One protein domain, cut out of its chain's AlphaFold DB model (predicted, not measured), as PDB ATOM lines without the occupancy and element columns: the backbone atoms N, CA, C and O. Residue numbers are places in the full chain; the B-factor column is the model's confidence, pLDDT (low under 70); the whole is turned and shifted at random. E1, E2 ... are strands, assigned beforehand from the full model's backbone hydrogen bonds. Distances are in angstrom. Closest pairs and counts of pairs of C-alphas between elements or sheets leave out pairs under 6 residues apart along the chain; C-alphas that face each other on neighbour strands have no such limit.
ATOM      1  N   GLY A   3      59.209  38.188 -47.219       96.06
ATOM      2  CA  GLY A   3      58.080  37.310 -47.514       96.06
ATOM      3  C   GLY A   3      56.825  38.086 -47.919       96.06
ATOM      4  O   GLY A   3      56.749  39.302 -47.744       96.06
ATOM      5  N   GLU A   4      55.835  37.369 -48.438       97.38
ATOM      6  CA  GLU A   4      54.512  37.893 -48.785       97.38
ATOM      7  C   GLU A   4      53.446  37.280 -47.880       97.38
ATOM      8  O   GLU A   4      53.499  36.091 -47.564       97.38
ATOM      9  N   ILE A   5      52.462  38.081 -47.473       97.56
ATOM     10  CA  ILE A   5      51.291  37.585 -46.748       97.56
ATOM     11  C   ILE A   5      50.415  36.815 -47.743       97.56
ATOM     12  O   ILE A   5      49.981  37.369 -48.750       97.56
ATOM     13  N   ILE A   6      50.161  35.536 -47.465       97.25
ATOM     14  CA  ILE A   6      49.462  34.615 -48.381       97.25
ATOM     15  C   ILE A   6      48.071  34.199 -47.893       97.25
ATOM     16  O   ILE A   6      47.329  33.555 -48.636       97.25
ATOM     17  N   THR A   7      47.702  34.546 -46.660       97.94
ATOM     18  CA  THR A   7      46.339  34.384 -46.146       97.94
ATOM     19  C   THR A   7      45.831  35.703 -45.582       97.94
ATOM     20  O   THR A   7      46.595  36.504 -45.057       97.94
ATOM     21  N   ALA A   8      44.527  35.920 -45.702       97.12
ATOM     22  CA  ALA A   8      43.825  37.004 -45.035       97.12
ATOM     23  C   ALA A   8      42.514  36.428 -44.499       97.12
ATOM     24  O   ALA A   8      41.566  36.187 -45.256       97.12
ATOM     25  N   SER A   9      42.509  36.112 -43.205       97.00
ATOM     26  CA  SER A   9      41.457  35.314 -42.563       97.00
ATOM     27  C   SER A   9      40.236  36.134 -42.147       97.00
ATOM     28  O   SER A   9      39.223  35.574 -41.714       97.00
ATOM     29  N   THR A  10      40.303  37.459 -42.279       96.62
ATOM     30  CA  THR A  10      39.151  38.322 -42.029       96.62
ATOM     31  C   THR A  10      38.166  38.289 -43.197       96.62
ATOM     32  O   THR A  10      38.502  37.956 -44.333       96.62
ATOM     33  N   SER A  11      36.920  38.666 -42.916       96.38
ATOM     34  CA  SER A  11      35.914  38.961 -43.942       96.38
ATOM     35  C   SER A  11      35.846  40.458 -44.275       96.38
ATOM     36  O   SER A  11      34.838  40.908 -44.810       96.38
ATOM     37  N   LEU A  12      36.851  41.241 -43.868       94.12
ATOM     38  CA  LEU A  12      36.930  42.675 -44.132       94.12
ATOM     39  C   LEU A  12      37.682  42.902 -45.439       94.12
ATOM     40  O   LEU A  12      38.725  42.288 -45.660       94.12
ATOM     41  N   GLU A  13      37.179  43.813 -46.267       93.38
ATOM     42  CA  GLU A  13      37.767  44.138 -47.565       93.38
ATOM     43  C   GLU A  13      37.875  45.657 -47.751       93.38
ATOM     44  O   GLU A  13      36.968  46.410 -47.391       93.38
ATOM     45  N   ILE A  14      39.001  46.106 -48.308       89.81
ATOM     46  CA  ILE A  14      39.244  47.487 -48.747       89.81
ATOM     47  C   ILE A  14      39.724  47.415 -50.194       89.81
ATOM     48  O   ILE A  14      40.764  46.817 -50.455       89.81
ATOM     49  N   HIS A  15      38.988  48.029 -51.125       89.50
ATOM     50  CA  HIS A  15      39.301  48.002 -52.564       89.50
ATOM     51  C   HIS A  15      39.579  46.576 -53.085       89.50
ATOM     52  O   HIS A  15      40.619  46.324 -53.687       89.50
ATOM     53  N   ASP A  16      38.671  45.639 -52.789       91.00
ATOM     54  CA  ASP A  16      38.754  44.219 -53.174       91.00
ATOM     55  C   ASP A  16      39.954  43.443 -52.586       91.00
ATOM     56  O   ASP A  16      40.244  42.316 -52.989       91.00
ATOM     57  N   LEU A  17      40.648  44.014 -51.594       91.06
ATOM     58  CA  LEU A  17      41.731  43.362 -50.861       91.06
ATOM     59  C   LEU A  17      41.272  42.996 -49.456       91.06
ATOM     60  O   LEU A  17      40.860  43.862 -48.678       91.06
ATOM     61  N   ARG A  18      41.397  41.715 -49.101       95.44
ATOM     62  CA  ARG A  18      41.134  41.262 -47.735       95.44
ATOM     63  C   ARG A  18      42.191  41.755 -46.765       95.44
ATOM     64  O   ARG A  18      43.384  41.756 -47.063       95.44
ATOM     65  N   ILE A  19      41.738  42.117 -45.572       96.06
ATOM     66  CA  ILE A  19      42.612  42.577 -44.497       96.06
ATOM     67  C   ILE A  19      43.148  41.363 -43.730       96.06
ATOM     68  O   ILE A  19      42.373  40.506 -43.302       96.06
ATOM     69  N   ALA A  20      44.464  41.286 -43.545       97.69
ATOM     70  CA  ALA A  20      45.094  40.253 -42.726       97.69
ATOM     71  C   ALA A  20      44.985  40.569 -41.222       97.69
ATOM     72  O   ALA A  20      44.879  41.730 -40.814       97.69
ATOM     73  N   CYS A  21      45.039  39.545 -40.379       97.94
ATOM     74  CA  CYS A  21      45.093  39.670 -38.924       97.94
ATOM     75  C   CYS A  21      46.160  38.751 -38.317       97.94
ATOM     76  O   CYS A  21      46.776  37.942 -39.010       97.94
ATOM     77  N   VAL A  22      46.378  38.868 -37.006       98.50
ATOM     78  CA  VAL A  22      47.179  37.898 -36.243       98.50
ATOM     79  C   VAL A  22      46.691  36.479 -36.552       98.50
ATOM     80  O   VAL A  22      45.484  36.228 -36.534       98.50
ATOM     81  N   GLY A  23      47.621  35.566 -36.837       98.25
ATOM     82  CA  GLY A  23      47.328  34.208 -37.300       98.25
ATOM     83  C   GLY A  23      47.479  33.995 -38.809       98.25
ATOM     84  O   GLY A  23      47.528  32.853 -39.261       98.25
ATOM     85  N   ASP A  24      47.548  35.063 -39.609       98.62
ATOM     86  CA  ASP A  24      47.746  34.931 -41.052       98.62
ATOM     87  C   ASP A  24      49.206  34.614 -41.419       98.62
ATOM     88  O   ASP A  24      50.152  35.022 -40.743       98.62
ATOM     89  N   ARG A  25      49.385  33.857 -42.507       98.50
ATOM     90  CA  ARG A  25      50.666  33.278 -42.923       98.50
ATOM     91  C   ARG A  25      51.436  34.191 -43.865       98.50
ATOM     92  O   ARG A  25      50.874  34.784 -44.787       98.50
ATOM     93  N   VAL A  26      52.751  34.182 -43.694       98.50
ATOM     94  CA  VAL A  26      53.749  34.799 -44.569       98.50
ATOM     95  C   VAL A  26      54.564  33.697 -45.238       98.50
ATOM     96  O   VAL A  26      54.976  32.755 -44.565       98.50
ATOM     97  N   ARG A  27      54.819  33.801 -46.546       98.44
ATOM     98  CA  ARG A  27      55.686  32.880 -47.295       98.44
ATOM     99  C   ARG A  27      56.903  33.599 -47.852       98.44
ATOM    100  O   ARG A  27      56.782  34.652 -48.469       98.44
ATOM    101  N   TYR A  28      58.064  32.985 -47.676       97.62
ATOM    102  CA  TYR A  28      59.354  33.497 -48.124       97.62
ATOM    103  C   TYR A  28      59.801  32.851 -49.444       97.62
ATOM    104  O   TYR A  28      59.322  31.768 -49.792       97.62
ATOM    105  N   PRO A  29      60.752  33.464 -50.179       97.19
ATOM    106  CA  PRO A  29      61.247  32.914 -51.445       97.19
ATOM    107  C   PRO A  29      61.907  31.534 -51.330       97.19
ATOM    108  O   PRO A  29      61.933  30.792 -52.307       97.19
ATOM    109  N   ASP A  30      62.432  31.180 -50.153       96.12
ATOM    110  CA  ASP A  30      63.000  29.854 -49.872       96.12
ATOM    111  C   ASP A  30      61.928  28.791 -49.554       96.12
ATOM    112  O   ASP A  30      62.256  27.641 -49.267       96.12
ATOM    113  N   GLY A  31      60.647  29.166 -49.610       96.88
ATOM    114  CA  GLY A  31      59.506  28.302 -49.334       96.88
ATOM    115  C   GLY A  31      59.175  28.152 -47.851       96.88
ATOM    116  O   GLY A  31      58.170  27.513 -47.535       96.88
ATOM    117  N   LYS A  32      59.963  28.737 -46.939       97.38
ATOM    118  CA  LYS A  32      59.598  28.774 -45.521       97.38
ATOM    119  C   LYS A  32      58.389  29.661 -45.307       97.38
ATOM    120  O   LYS A  32      58.090  30.565 -46.090       97.38
ATOM    121  N   GLU A  33      57.718  29.406 -44.198       98.19
ATOM    122  CA  GLU A  33      56.576  30.185 -43.772       98.19
ATOM    123  C   GLU A  33      56.706  30.601 -42.315       98.19
ATOM    124  O   GLU A  33      57.452  29.996 -41.547       98.19
ATOM    125  N   SER A  34      55.974  31.652 -41.979       98.25
ATOM    126  CA  SER A  34      55.880  32.248 -40.652       98.25
ATOM    127  C   SER A  34      54.453  32.758 -40.447       98.25
ATOM    128  O   SER A  34      53.685  32.867 -41.409       98.25
ATOM    129  N   GLU A  35      54.081  33.064 -39.214       98.56
ATOM    130  CA  GLU A  35      52.775  33.617 -38.854       98.56
ATOM    131  C   GLU A  35      52.894  35.062 -38.354       98.56
ATOM    132  O   GLU A  35      53.859  35.411 -37.674       98.56
ATOM    133  N   ILE A  36      51.907  35.910 -38.655       98.69
ATOM    134  CA  ILE A  36      51.778  37.245 -38.056       98.69
ATOM    135  C   ILE A  36      51.360  37.093 -36.590       98.69
ATOM    136  O   ILE A  36      50.283  36.571 -36.300       98.69
ATOM    137  N   VAL A  37      52.170  37.606 -35.662       98.69
ATOM    138  CA  VAL A  37      51.964  37.419 -34.213       98.69
ATOM    139  C   VAL A  37      51.550  38.683 -33.467       98.69
ATOM    140  O   VAL A  37      51.118  38.588 -32.316       98.69
ATOM    141  N   SER A  38      51.659  39.860 -34.086       98.69
ATOM    142  CA  SER A  38      51.208  41.132 -33.512       98.69
ATOM    143  C   SER A  38      50.414  41.977 -34.513       98.69
ATOM    144  O   SER A  38      50.272  41.606 -35.675       98.69
ATOM    145  N   GLY A  39      49.831  43.086 -34.055       98.06
ATOM    146  CA  GLY A  39      48.981  43.926 -34.896       98.06
ATOM    147  C   GLY A  39      48.526  45.196 -34.192       98.06
ATOM    148  O   GLY A  39      49.185  45.681 -33.276       98.06
ATOM    149  N   ALA A  40      47.363  45.711 -34.573       97.81
ATOM    150  CA  ALA A  40      46.783  46.955 -34.065       97.81
ATOM    151  C   ALA A  40      46.406  46.946 -32.566       97.81
ATOM    152  O   ALA A  40      45.908  47.947 -32.052       97.81
ATOM    153  N   GLY A  41      46.608  45.834 -31.853       97.56
ATOM    154  CA  GLY A  41      46.143  45.676 -30.478       97.56
ATOM    155  C   GLY A  41      44.629  45.856 -30.368       97.56
ATOM    156  O   GLY A  41      43.870  45.383 -31.213       97.56
ATOM    157  N   PHE A  42      44.194  46.566 -29.332       96.44
ATOM    158  CA  PHE A  42      42.789  46.888 -29.088       96.44
ATOM    159  C   PHE A  42      42.200  47.873 -30.109       96.44
ATOM    160  O   PHE A  42      40.984  47.917 -30.268       96.44
ATOM    161  N   ALA A  43      43.027  48.645 -30.827       96.62
ATOM    162  CA  ALA A  43      42.528  49.675 -31.741       96.62
ATOM    163  C   ALA A  43      41.716  49.104 -32.912       96.62
ATOM    164  O   ALA A  43      40.798  49.762 -33.397       96.62
ATOM    165  N   ALA A  44      42.037  47.890 -33.365       95.94
ATOM    166  CA  ALA A  44      41.268  47.196 -34.389       95.94
ATOM    167  C   ALA A  44      41.440  45.681 -34.262       95.94
ATOM    168  O   ALA A  44      42.553  45.160 -34.361       95.94
ATOM    169  N   THR A  45      40.326  44.964 -34.103       96.44
ATOM    170  CA  THR A  45      40.322  43.499 -34.036       96.44
ATOM    171  C   THR A  45      39.268  42.887 -34.951       96.44
ATOM    172  O   THR A  45      38.240  43.494 -35.247       96.44
ATOM    173  N   TYR A  46      39.514  41.650 -35.369       96.06
ATOM    174  CA  TYR A  46      38.553  40.777 -36.022       96.06
ATOM    175  C   TYR A  46      38.407  39.506 -35.186       96.06
ATOM    176  O   TYR A  46      39.366  38.758 -35.016       96.06
ATOM    177  N   LYS A  47      37.212  39.270 -34.625       94.81
ATOM    178  CA  LYS A  47      36.943  38.131 -33.720       94.81
ATOM    179  C   LYS A  47      37.966  38.020 -32.571       94.81
ATOM    180  O   LYS A  47      38.435  36.933 -32.251       94.81
ATOM    181  N   GLY A  48      38.342  39.160 -31.986       95.62
ATOM    182  CA  GLY A  48      39.308  39.236 -30.882       95.62
ATOM    183  C   GLY A  48      40.785  39.143 -31.290       95.62
ATOM    184  O   GLY A  48      41.656  39.315 -30.438       95.62
ATOM    185  N   LEU A  49      41.085  38.922 -32.576       97.50
ATOM    186  CA  LEU A  49      42.447  38.921 -33.114       97.50
ATOM    187  C   LEU A  49      42.798  40.307 -33.672       97.50
ATOM    188  O   LEU A  49      42.031  40.834 -34.479       97.50
ATOM    189  N   PRO A  50      43.932  40.911 -33.286       98.12
ATOM    190  CA  PRO A  50      44.354  42.195 -33.839       98.12
ATOM    191  C   PRO A  50      44.516  42.170 -35.361       98.12
ATOM    192  O   PRO A  50      45.073  41.224 -35.919       98.12
ATOM    193  N   ILE A  51      44.064  43.232 -36.026       97.62
ATOM    194  CA  ILE A  51      44.320  43.463 -37.454       97.62
ATOM    195  C   ILE A  51      45.819  43.694 -37.677       97.62
ATOM    196  O   ILE A  51      46.458  44.403 -36.896       97.62
ATOM    197  N   ALA A  52      46.380  43.119 -38.740       97.75
ATOM    198  CA  ALA A  52      47.770  43.337 -39.115       97.75
ATOM    199  C   ALA A  52      47.949  44.752 -39.690       97.75
ATOM    200  O   ALA A  52      47.175  45.210 -40.531       97.75
ATOM    201  N   ILE A  53      48.995  45.439 -39.240       97.50
ATOM    202  CA  ILE A  53      49.403  46.775 -39.695       97.50
ATOM    203  C   ILE A  53      50.895  46.792 -40.039       97.50
ATOM    204  O   ILE A  53      51.644  45.905 -39.620       97.50
ATOM    205  N   VAL A  54      51.357  47.815 -40.760       97.56
ATOM    206  CA  VAL A  54      52.801  48.066 -40.896       97.56
ATOM    207  C   VAL A  54      53.414  48.202 -39.495       97.56
ATOM    208  O   VAL A  54      52.874  48.913 -38.651       97.56
ATOM    209  N   GLY A  55      54.504  47.478 -39.242       97.69
ATOM    210  CA  GLY A  55      55.119  47.320 -37.919       97.69
ATOM    211  C   GLY A  55      54.753  46.020 -37.191       97.69
ATOM    212  O   GLY A  55      55.383  45.700 -36.188       97.69
ATOM    213  N   SER A  56      53.777  45.248 -37.684       98.38
ATOM    214  CA  SER A  56      53.426  43.942 -37.099       98.38
ATOM    215  C   SER A  56      54.574  42.951 -37.239       98.38
ATOM    216  O   SER A  56      55.184  42.865 -38.303       98.38
ATOM    217  N   ALA A  57      54.836  42.185 -36.187       98.44
ATOM    218  CA  ALA A  57      55.882  41.174 -36.157       98.44
ATOM    219  C   ALA A  57      55.366  39.820 -36.652       98.44
ATOM    220  O   ALA A  57      54.188  39.486 -36.478       98.44
ATOM    221  N   THR A  58      56.272  39.023 -37.203       98.50
ATOM    222  CA  THR A  58      56.066  37.605 -37.505       98.50
ATOM    223  C   THR A  58      56.824  36.719 -36.508       98.50
ATOM    224  O   THR A  58      57.741  37.182 -35.824       98.50
ATOM    225  N   ASP A  59      56.448  35.443 -36.380       98.25
ATOM    226  CA  ASP A  59      57.040  34.525 -35.385       98.25
ATOM    227  C   ASP A  59      58.548  34.268 -35.566       98.25
ATOM    228  O   ASP A  59      59.236  33.899 -34.613       98.25
ATOM    229  N   ASN A  60      59.081  34.516 -36.762       97.06
ATOM    230  CA  ASN A  60      60.495  34.376 -37.086       97.06
ATOM    231  C   ASN A  60      61.305  35.665 -36.847       97.06
ATOM    232  O   ASN A  60      62.501  35.691 -37.136       97.06
ATOM    233  N   GLY A  61      60.672  36.711 -36.305       95.94
ATOM    234  CA  GLY A  61      61.305  37.979 -35.946       95.94
ATOM    235  C   GLY A  61      61.300  39.047 -37.041       95.94
ATOM    236  O   GLY A  61      61.807  40.141 -36.796       95.94
ATOM    237  N   ASP A  62      60.722  38.773 -38.214       97.44
ATOM    238  CA  ASP A  62      60.538  39.790 -39.252       97.44
ATOM    239  C   ASP A  62      59.384  40.747 -38.919       97.44
ATOM    240  O   ASP A  62      58.662  40.621 -37.927       97.44
ATOM    241  N   THR A  63      59.232  41.775 -39.753       98.00
ATOM    242  CA  THR A  63      58.230  42.824 -39.583       98.00
ATOM    243  C   THR A  63      57.550  43.140 -40.910       98.00
ATOM    244  O   THR A  63      58.208  43.269 -41.944       98.00
TER     245      THR A  63
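Overview. This is residues 3 to 63 of the 97 residues of the protein "PAAR domain-containing protein" of Pseudomonas sp. WS 5406 (UniProt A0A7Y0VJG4). There is little regular structure: a small body of loops, with one short hairpin, E1 and E2, towards one end and two long unnamed stretches, residues 3 to 24 and 36 to 63. Residues 4 to 5 pair with E1 on the side away from E2. The printed part has 61 residues, no named helix and two strands, E1 then E2, antiparallel; the class is all strand, with only 6 residues in named elements. It is compact, with a radius of gyration of the C-alphas of 11.1 A and spans of 31 by 24 by 17 A.

Arrangement. Residues 4 to 5 pair antiparallel with residues 26 to 27 of E1, residues 25 to 27. Residues 13 to 14 pair antiparallel with 17 to 18. E1 and E2, residues 33 to 35, form a hairpin with a tight link, antiparallel at 152 degrees. The C-alphas of Val 26 and Ser 34 face each other at 5.1 A; N 26 and O 34, 2.8 A apart, are within hydrogen-bond range. Residues 45 to 46 pair antiparallel with 49 to 50.

Along the chain. E1 begins at C-alpha 25, (50.666, 33.278, -42.923), and is 6.7 A long. E2 is 7.1 A long and ends at C-alpha 35, (52.775, 33.617, -38.854).

Size, cuts and confidence. The two C-alphas farthest apart, of Asp 30 and Ala 43, are 33.8 A apart. The printed part has no cut, and no printed residue is under pLDDT 70.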